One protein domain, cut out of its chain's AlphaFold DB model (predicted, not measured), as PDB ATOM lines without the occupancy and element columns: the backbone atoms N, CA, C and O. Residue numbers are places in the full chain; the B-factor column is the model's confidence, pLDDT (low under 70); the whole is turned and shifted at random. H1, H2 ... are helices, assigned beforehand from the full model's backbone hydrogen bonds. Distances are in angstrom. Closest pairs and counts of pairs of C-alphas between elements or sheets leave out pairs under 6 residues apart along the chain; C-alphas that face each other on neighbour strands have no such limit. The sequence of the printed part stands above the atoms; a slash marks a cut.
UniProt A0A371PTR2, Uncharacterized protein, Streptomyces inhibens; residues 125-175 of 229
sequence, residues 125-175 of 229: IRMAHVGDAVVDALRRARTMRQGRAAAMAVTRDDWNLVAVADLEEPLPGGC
ATOM      1  N   ILE A 125     -14.022 -43.872 -24.296       82.56
ATOM      2  CA  ILE A 125     -14.180 -42.607 -23.585       82.56
ATOM      3  C   ILE A 125     -15.661 -42.225 -23.652       82.56
ATOM      4  O   ILE A 125     -16.118 -41.561 -24.579       82.56
ATOM      5  N   ARG A 126     -16.429 -42.632 -22.635       69.56
ATOM      6  CA  ARG A 126     -17.905 -42.513 -22.593       69.56
ATOM      7  C   ARG A 126     -18.482 -41.131 -22.915       69.56
ATOM      8  O   ARG A 126     -19.605 -41.041 -23.391       69.56
ATOM      9  N   MET A 127     -17.752 -40.050 -22.635       65.31
ATOM     10  CA  MET A 127     -18.210 -38.685 -22.932       65.31
ATOM     11  C   MET A 127     -17.887 -38.205 -24.356       65.31
ATOM     12  O   MET A 127     -18.366 -37.143 -24.733       65.31
ATOM     13  N   ALA A 128     -17.122 -38.973 -25.138       55.97
ATOM     14  CA  ALA A 128     -16.850 -38.715 -26.555       55.97
ATOM     15  C   ALA A 128     -17.944 -39.269 -27.492       55.97
ATOM     16  O   ALA A 128     -18.004 -38.889 -28.653       55.97
ATOM     17  N   HIS A 129     -18.807 -40.163 -26.991       51.19
ATOM     18  CA  HIS A 129     -19.794 -40.910 -27.787       51.19
ATOM     19  C   HIS A 129     -21.155 -40.222 -27.931       51.19
ATOM     20  O   HIS A 129     -22.064 -40.762 -28.559       51.19
ATOM     21  N   VAL A 130     -21.330 -39.047 -27.335       48.22
ATOM     22  CA  VAL A 130     -22.561 -38.276 -27.486       48.22
ATOM     23  C   VAL A 130     -22.265 -37.219 -28.534       48.22
ATOM     24  O   VAL A 130     -21.266 -36.524 -28.389       48.22
ATOM     25  N   GLY A 131     -23.093 -37.113 -29.578       52.09
ATOM     26  CA  GLY A 131     -22.966 -36.155 -30.693       52.09
ATOM     27  C   GLY A 131     -23.047 -34.671 -30.305       52.09
ATOM     28  O   GLY A 131     -23.435 -33.838 -31.115       52.09
ATOM     29  N   ASP A 132     -22.702 -34.352 -29.064       59.53
ATOM     30  CA  ASP A 132     -22.482 -33.024 -28.541       59.53
ATOM     31  C   ASP A 132     -21.049 -32.601 -28.879       59.53
ATOM     32  O   ASP A 132     -20.100 -33.370 -28.703       59.53
ATOM     33  N   ALA A 133     -20.871 -31.361 -29.332       75.38
ATOM     34  CA  ALA A 133     -19.539 -30.815 -29.543       75.38
ATOM     35  C   ALA A 133     -18.721 -30.921 -28.240       75.38
ATOM     36  O   ALA A 133     -19.252 -30.735 -27.141       75.38
ATOM     37  N   VAL A 134     -17.415 -31.190 -28.339       85.44
ATOM     38  CA  VAL A 134     -16.489 -31.320 -27.191       85.44
ATOM     39  C   VAL A 134     -16.654 -30.177 -26.171       85.44
ATOM     40  O   VAL A 134     -16.597 -30.387 -24.957       85.44
ATOM     41  N   VAL A 135     -16.940 -28.968 -26.658       88.50
ATOM     42  CA  VAL A 135     -17.238 -27.780 -25.847       88.50
ATOM     43  C   VAL A 135     -18.507 -27.943 -25.004       88.50
ATOM     44  O   VAL A 135     -18.492 -27.627 -23.817       88.50
ATOM     45  N   ASP A 136     -19.593 -28.473 -25.560       88.12
ATOM     46  CA  ASP A 136     -20.859 -28.668 -24.843       88.12
ATOM     47  C   ASP A 136     -20.741 -29.758 -23.775       88.12
ATOM     48  O   ASP A 136     -21.322 -29.661 -22.688       88.12
ATOM     49  N   ALA A 137     -19.944 -30.794 -24.042       87.31
ATOM     50  CA  ALA A 137     -19.580 -31.792 -23.043       87.31
ATOM     51  C   ALA A 137     -18.830 -31.154 -21.856       87.31
ATOM     52  O   ALA A 137     -19.171 -31.422 -20.698       87.31
ATOM     53  N   LEU A 138     -17.871 -30.261 -22.125       89.31
ATOM     54  CA  LEU A 138     -17.159 -29.498 -21.092       89.31
ATOM     55  C   LEU A 138     -18.096 -28.540 -20.339       89.31
ATOM     56  O   LEU A 138     -18.081 -28.512 -19.109       89.31
ATOM     57  N   ARG A 139     -18.966 -27.809 -21.046       89.75
ATOM     58  CA  ARG A 139     -19.931 -26.868 -20.451       89.75
ATOM     59  C   ARG A 139     -20.976 -27.553 -19.582       89.75
ATOM     60  O   ARG A 139     -21.414 -26.961 -18.599       89.75
ATOM     61  N   ARG A 140     -21.389 -28.785 -19.895       88.62
ATOM     62  CA  ARG A 140     -22.356 -29.556 -19.087       88.62
ATOM     63  C   ARG A 140     -21.745 -30.210 -17.855       88.62
ATOM     64  O   ARG A 140     -22.496 -30.646 -16.983       88.62
ATOM     65  N   ALA A 141     -20.419 -30.262 -17.730       88.69
ATOM     66  CA  ALA A 141     -19.792 -30.790 -16.529       88.69
ATOM     67  C   ALA A 141     -20.218 -29.972 -15.294       88.69
ATOM     68  O   ALA A 141     -20.105 -28.747 -15.250       88.69
ATOM     69  N   ARG A 142     -20.740 -30.654 -14.270       87.31
ATOM     70  CA  ARG A 142     -21.141 -30.052 -12.981       87.31
ATOM     71  C   ARG A 142     -20.259 -30.505 -11.826       87.31
ATOM     72  O   ARG A 142     -20.319 -29.948 -10.736       87.31
ATOM     73  N   THR A 143     -19.425 -31.514 -12.056       87.06
ATOM     74  CA  THR A 143     -18.519 -32.082 -11.056       87.06
ATOM     75  C   THR A 143     -17.115 -32.230 -11.625       87.06
ATOM     76  O   THR A 143     -16.933 -32.401 -12.829       87.06
ATOM     77  N   MET A 144     -16.106 -32.262 -10.750       86.38
ATOM     78  CA  MET A 144     -14.716 -32.523 -11.151       86.38
ATOM     79  C   MET A 144     -14.543 -33.848 -11.895       86.38
ATOM     80  O   MET A 144     -13.717 -33.951 -12.798       86.38
ATOM     81  N   ARG A 145     -15.320 -34.870 -11.519       85.25
ATOM     82  CA  ARG A 145     -15.304 -36.173 -12.186       85.25
ATOM     83  C   ARG A 145     -15.801 -36.060 -13.628       85.25
ATOM     84  O   ARG A 145     -15.138 -36.571 -14.522       85.25
ATOM     85  N   GLN A 146     -16.919 -35.366 -13.844       86.31
ATOM     86  CA  GLN A 146     -17.453 -35.110 -15.186       86.31
ATOM     87  C   GLN A 146     -16.506 -34.237 -16.011       86.31
ATOM     88  O   GLN A 146     -16.247 -34.561 -17.160       86.31
ATOM     89  N   GLY A 147     -15.921 -33.192 -15.415       87.81
ATOM     90  CA  GLY A 147     -14.962 -32.327 -16.108       87.81
ATOM     91  C   GLY A 147     -13.728 -33.092 -16.586       87.81
ATOM     92  O   GLY A 147     -13.320 -32.943 -17.730       87.81
ATOM     93  N   ARG A 148     -13.175 -33.986 -15.753       86.81
ATOM     94  CA  ARG A 148     -12.071 -34.874 -16.162       86.81
ATOM     95  C   ARG A 148     -12.485 -35.853 -17.259       86.81
ATOM     96  O   ARG A 148     -11.713 -36.071 -18.181       86.81
ATOM     97  N   ALA A 149     -13.685 -36.429 -17.169       85.81
ATOM     98  CA  ALA A 149     -14.201 -37.338 -18.191       85.81
ATOM     99  C   ALA A 149     -14.397 -36.642 -19.548       85.81
ATOM    100  O   ALA A 149     -13.974 -37.182 -20.564       85.81
ATOM    101  N   ALA A 150     -14.957 -35.431 -19.553       87.38
ATOM    102  CA  ALA A 150     -15.092 -34.604 -20.748       87.38
ATOM    103  C   ALA A 150     -13.724 -34.183 -21.307       87.38
ATOM    104  O   ALA A 150     -13.494 -34.277 -22.506       87.38
ATOM    105  N   ALA A 151     -12.783 -33.794 -20.442       88.75
ATOM    106  CA  ALA A 151     -11.432 -33.418 -20.856       88.75
ATOM    107  C   ALA A 151     -10.666 -34.566 -21.534       88.75
ATOM    108  O   ALA A 151      -9.861 -34.303 -22.415       88.75
ATOM    109  N   MET A 152     -10.928 -35.827 -21.170       89.38
ATOM    110  CA  MET A 152     -10.340 -36.984 -21.861       89.38
ATOM    111  C   MET A 152     -10.852 -37.150 -23.298       89.38
ATOM    112  O   MET A 152     -10.167 -37.760 -24.110       89.38
ATOM    113  N   ALA A 153     -12.040 -36.630 -23.624       88.00
ATOM    114  CA  ALA A 153     -12.572 -36.680 -24.985       88.00
ATOM    115  C   ALA A 153     -11.893 -35.660 -25.911       88.00
ATOM    116  O   ALA A 153     -11.780 -35.927 -27.104       88.00
ATOM    117  N   VAL A 154     -11.390 -34.549 -25.363       88.31
ATOM    118  CA  VAL A 154     -10.686 -33.496 -26.110       88.31
ATOM    119  C   VAL A 154      -9.472 -34.103 -26.818       88.31
ATOM    120  O   VAL A 154      -8.597 -34.697 -26.183       88.31
ATOM    121  N   THR A 155      -9.421 -33.984 -28.139       87.62
ATOM    122  CA  THR A 155      -8.240 -34.309 -28.952       87.62
ATOM    123  C   THR A 155      -7.367 -33.072 -29.116       87.62
ATOM    124  O   THR A 155      -7.809 -31.968 -28.815       87.62
ATOM    125  N   ARG A 156      -6.131 -33.222 -29.609       82.81
ATOM    126  CA  ARG A 156      -5.232 -32.086 -29.886       82.81
ATOM    127  C   ARG A 156      -5.852 -31.061 -30.848       82.81
ATOM    128  O   ARG A 156      -5.680 -29.862 -30.636       82.81
ATOM    129  N   ASP A 157      -6.617 -31.518 -31.835       84.12
ATOM    130  CA  ASP A 157      -7.255 -30.656 -32.838       84.12
ATOM    131  C   ASP A 157      -8.390 -29.805 -32.244       84.12
ATOM    132  O   ASP A 157      -8.619 -28.671 -32.669       84.12
ATOM    133  N   ASP A 158      -9.029 -30.290 -31.177       87.00
ATOM    134  CA  ASP A 158     -10.097 -29.571 -30.476       87.00
ATOM    135  C   ASP A 158      -9.578 -28.398 -29.627       87.00
ATOM    136  O   ASP A 158     -10.368 -27.580 -29.157       87.00
ATOM    137  N   TRP A 159      -8.263 -28.271 -29.400       85.69
ATOM    138  CA  TRP A 159      -7.723 -27.265 -28.472       85.69
ATOM    139  C   TRP A 159      -8.027 -25.835 -28.898       85.69
ATOM    140  O   TRP A 159      -8.337 -25.001 -28.047       85.69
ATOM    141  N   ASN A 160      -7.961 -25.549 -30.200       86.75
ATOM    142  CA  ASN A 160      -8.299 -24.223 -30.716       86.75
ATOM    143  C   ASN A 160      -9.782 -23.917 -30.495       86.75
ATOM    144  O   ASN A 160     -10.118 -22.829 -30.036       86.75
ATOM    145  N   LEU A 161     -10.656 -24.895 -30.749       89.12
ATOM    146  CA  LEU A 161     -12.093 -24.768 -30.515       89.12
ATOM    147  C   LEU A 161     -12.395 -24.529 -29.028       89.12
ATOM    148  O   LEU A 161     -13.131 -23.607 -28.687       89.12
ATOM    149  N   VAL A 162     -11.781 -25.312 -28.137       90.25
ATOM    150  CA  VAL A 162     -11.919 -25.168 -26.680       90.25
ATOM    151  C   VAL A 162     -11.408 -23.806 -26.205       90.25
ATOM    152  O   VAL A 162     -12.043 -23.181 -25.361       90.25
ATOM    153  N   ALA A 163     -10.285 -23.324 -26.745       89.19
ATOM    154  CA  ALA A 163      -9.724 -22.024 -26.389       89.19
ATOM    155  C   ALA A 163     -10.611 -20.856 -26.845       89.19
ATOM    156  O   ALA A 163     -10.796 -19.911 -26.082       89.19
ATOM    157  N   VAL A 164     -11.170 -20.919 -28.057       89.25
ATOM    158  CA  VAL A 164     -12.135 -19.921 -28.550       89.25
ATOM    159  C   VAL A 164     -13.396 -19.936 -27.688       89.25
ATOM    160  O   VAL A 164     -13.810 -18.887 -27.204       89.25
ATOM    161  N   ALA A 165     -13.947 -21.118 -27.407       89.44
ATOM    162  CA  ALA A 165     -15.140 -21.250 -26.580       89.44
ATOM    163  C   ALA A 165     -14.949 -20.704 -25.155       89.44
ATOM    164  O   ALA A 165     -15.861 -20.070 -24.636       89.44
ATOM    165  N   ASP A 166     -13.777 -20.914 -24.540       90.19
ATOM    166  CA  ASP A 166     -13.438 -20.386 -23.207       90.19
ATOM    167  C   ASP A 166     -13.299 -18.851 -23.194       90.19
ATOM    168  O   ASP A 166     -13.566 -18.212 -22.177       90.19
ATOM    169  N   LEU A 167     -12.899 -18.247 -24.322       90.25
ATOM    170  CA  LEU A 167     -12.848 -16.790 -24.483       90.25
ATOM    171  C   LEU A 167     -14.244 -16.173 -24.656       90.25
ATOM    172  O   LEU A 167     -14.469 -15.065 -24.171       90.25
ATOM    173  N   GLU A 168     -15.154 -16.866 -25.341       91.62
ATOM    174  CA  GLU A 168     -16.546 -16.433 -25.529       91.62
ATOM    175  C   GLU A 168     -17.372 -16.590 -24.247       91.62
ATOM    176  O   GLU A 168     -18.056 -15.660 -23.819       91.62
ATOM    177  N   GLU A 169     -17.287 -17.762 -23.616       89.12
ATOM    178  CA  GLU A 169     -17.966 -18.090 -22.367       89.12
ATOM    179  C   GLU A 169     -17.065 -19.003 -21.516       89.12
ATOM    180  O   GLU A 169     -16.855 -20.166 -21.882       89.12
ATOM    181  N   PRO A 170     -16.555 -18.520 -20.365       90.19
ATOM    182  CA  PRO A 170     -15.614 -19.273 -19.545       90.19
ATOM    183  C   PRO A 170     -16.113 -20.672 -19.181       90.19
ATOM    184  O   PRO A 170     -17.218 -20.845 -18.656       90.19
ATOM    185  N   LEU A 171     -15.266 -21.679 -19.390       88.06
ATOM    186  CA  LEU A 171     -15.602 -23.059 -19.064       88.06
ATOM    187  C   LEU A 171     -15.644 -23.280 -17.539       88.06
ATOM    188  O   LEU A 171     -14.839 -22.714 -16.785       88.06
ATOM    189  N   PRO A 172     -16.545 -24.152 -17.043       83.00
ATOM    190  CA  PRO A 172     -16.665 -24.420 -15.616       83.00
ATOM    191  C   PRO A 172     -15.348 -24.966 -15.038       83.00
ATOM    192  O   PRO A 172     -14.813 -25.977 -15.487       83.00
ATOM    193  N   GLY A 173     -14.829 -24.300 -14.000       72.94
ATOM    194  CA  GLY A 173     -13.587 -24.685 -13.313       72.94
ATOM    195  C   GLY A 173     -12.333 -23.916 -13.747       72.94
ATOM    196  O   GLY A 173     -11.310 -24.006 -13.063       72.94
ATOM    197  N   GLY A 174     -12.407 -23.104 -14.806       57.69
ATOM    198  CA  GLY A 174     -11.420 -22.064 -15.074       57.69
ATOM    199  C   GLY A 174     -11.574 -20.952 -14.041       57.69
ATOM    200  O   GLY A 174     -12.559 -20.224 -14.044       57.69
ATOM    201  N   CYS A 175     -10.638 -20.831 -13.099       43.34
ATOM    202  CA  CYS A 175     -10.607 -19.689 -12.187       43.34
ATOM    203  C   CYS A 175     -10.361 -18.394 -12.977       43.34
ATOM    204  O   CYS A 175      -9.224 -17.944 -13.076       43.34
TER     205      CYS A 175
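What this domain is: This is residues 125 to 175 of the 229 residues of an uncharacterized protein of Streptomyces inhibens (UniProt A0A371PTR2). The longest helix, H3, packs at a slant on H1, and H1 runs side by side with H2 in a short helical hairpin; H2 and H3 have no contact with each other. The unnamed residues 169 to 175 fold back from the end of H3, while the unnamed residues 125 to 133 lead into H1. The printed part has 51 residues with three named helices, H1, H2 and H3 in that order along the chain, and no named strand; its class is all helix. The whole is compact, with a radius of gyration of the C-alphas of 10.0 A, and rounded, spanning 26 by 24 by 16 A.

How they stand to each other: H3, residues 158 to 168, touches H1, residues 134 to 140; their closest C-alphas, those of Val 162 and Val 135, are 6.0 A apart. The two run the same way at a steep tilt of 45 degrees. H1 also touches H2, residues 144 to 153, with the C-alphas of Leu 138 and Ala 150 closest at 5.5 A. These two form a helical hairpin, running opposite ways at a shallow tilt of 12 degrees. H2 and H3 are apart. Every O i to N i+4 pair is within hydrogen-bond range in H1 and H3, and 5 of 6 are in H2.

Where its parts are: H3 is 15.4 A long, from C-alpha 158 at (-10.097, -29.571, -30.476) to C-alpha 168 at (-16.546, -16.433, -25.529). H2 measures 14.6 A from Met 144 to Ala 153. H1 measures 10.2 A and begins with C-alpha 134 at (-16.489, -31.320, -27.191).

The domain as a whole: The C-alphas farthest apart, those of His 129 and Cys 175, are 27.9 A apart. The printed part has no cut, and the links from H1 to H2 and from H2 to H3 are tight. The mean pLDDT of the printed part is 81.5; residues 126 to 132 and 174 to 175 are under 70.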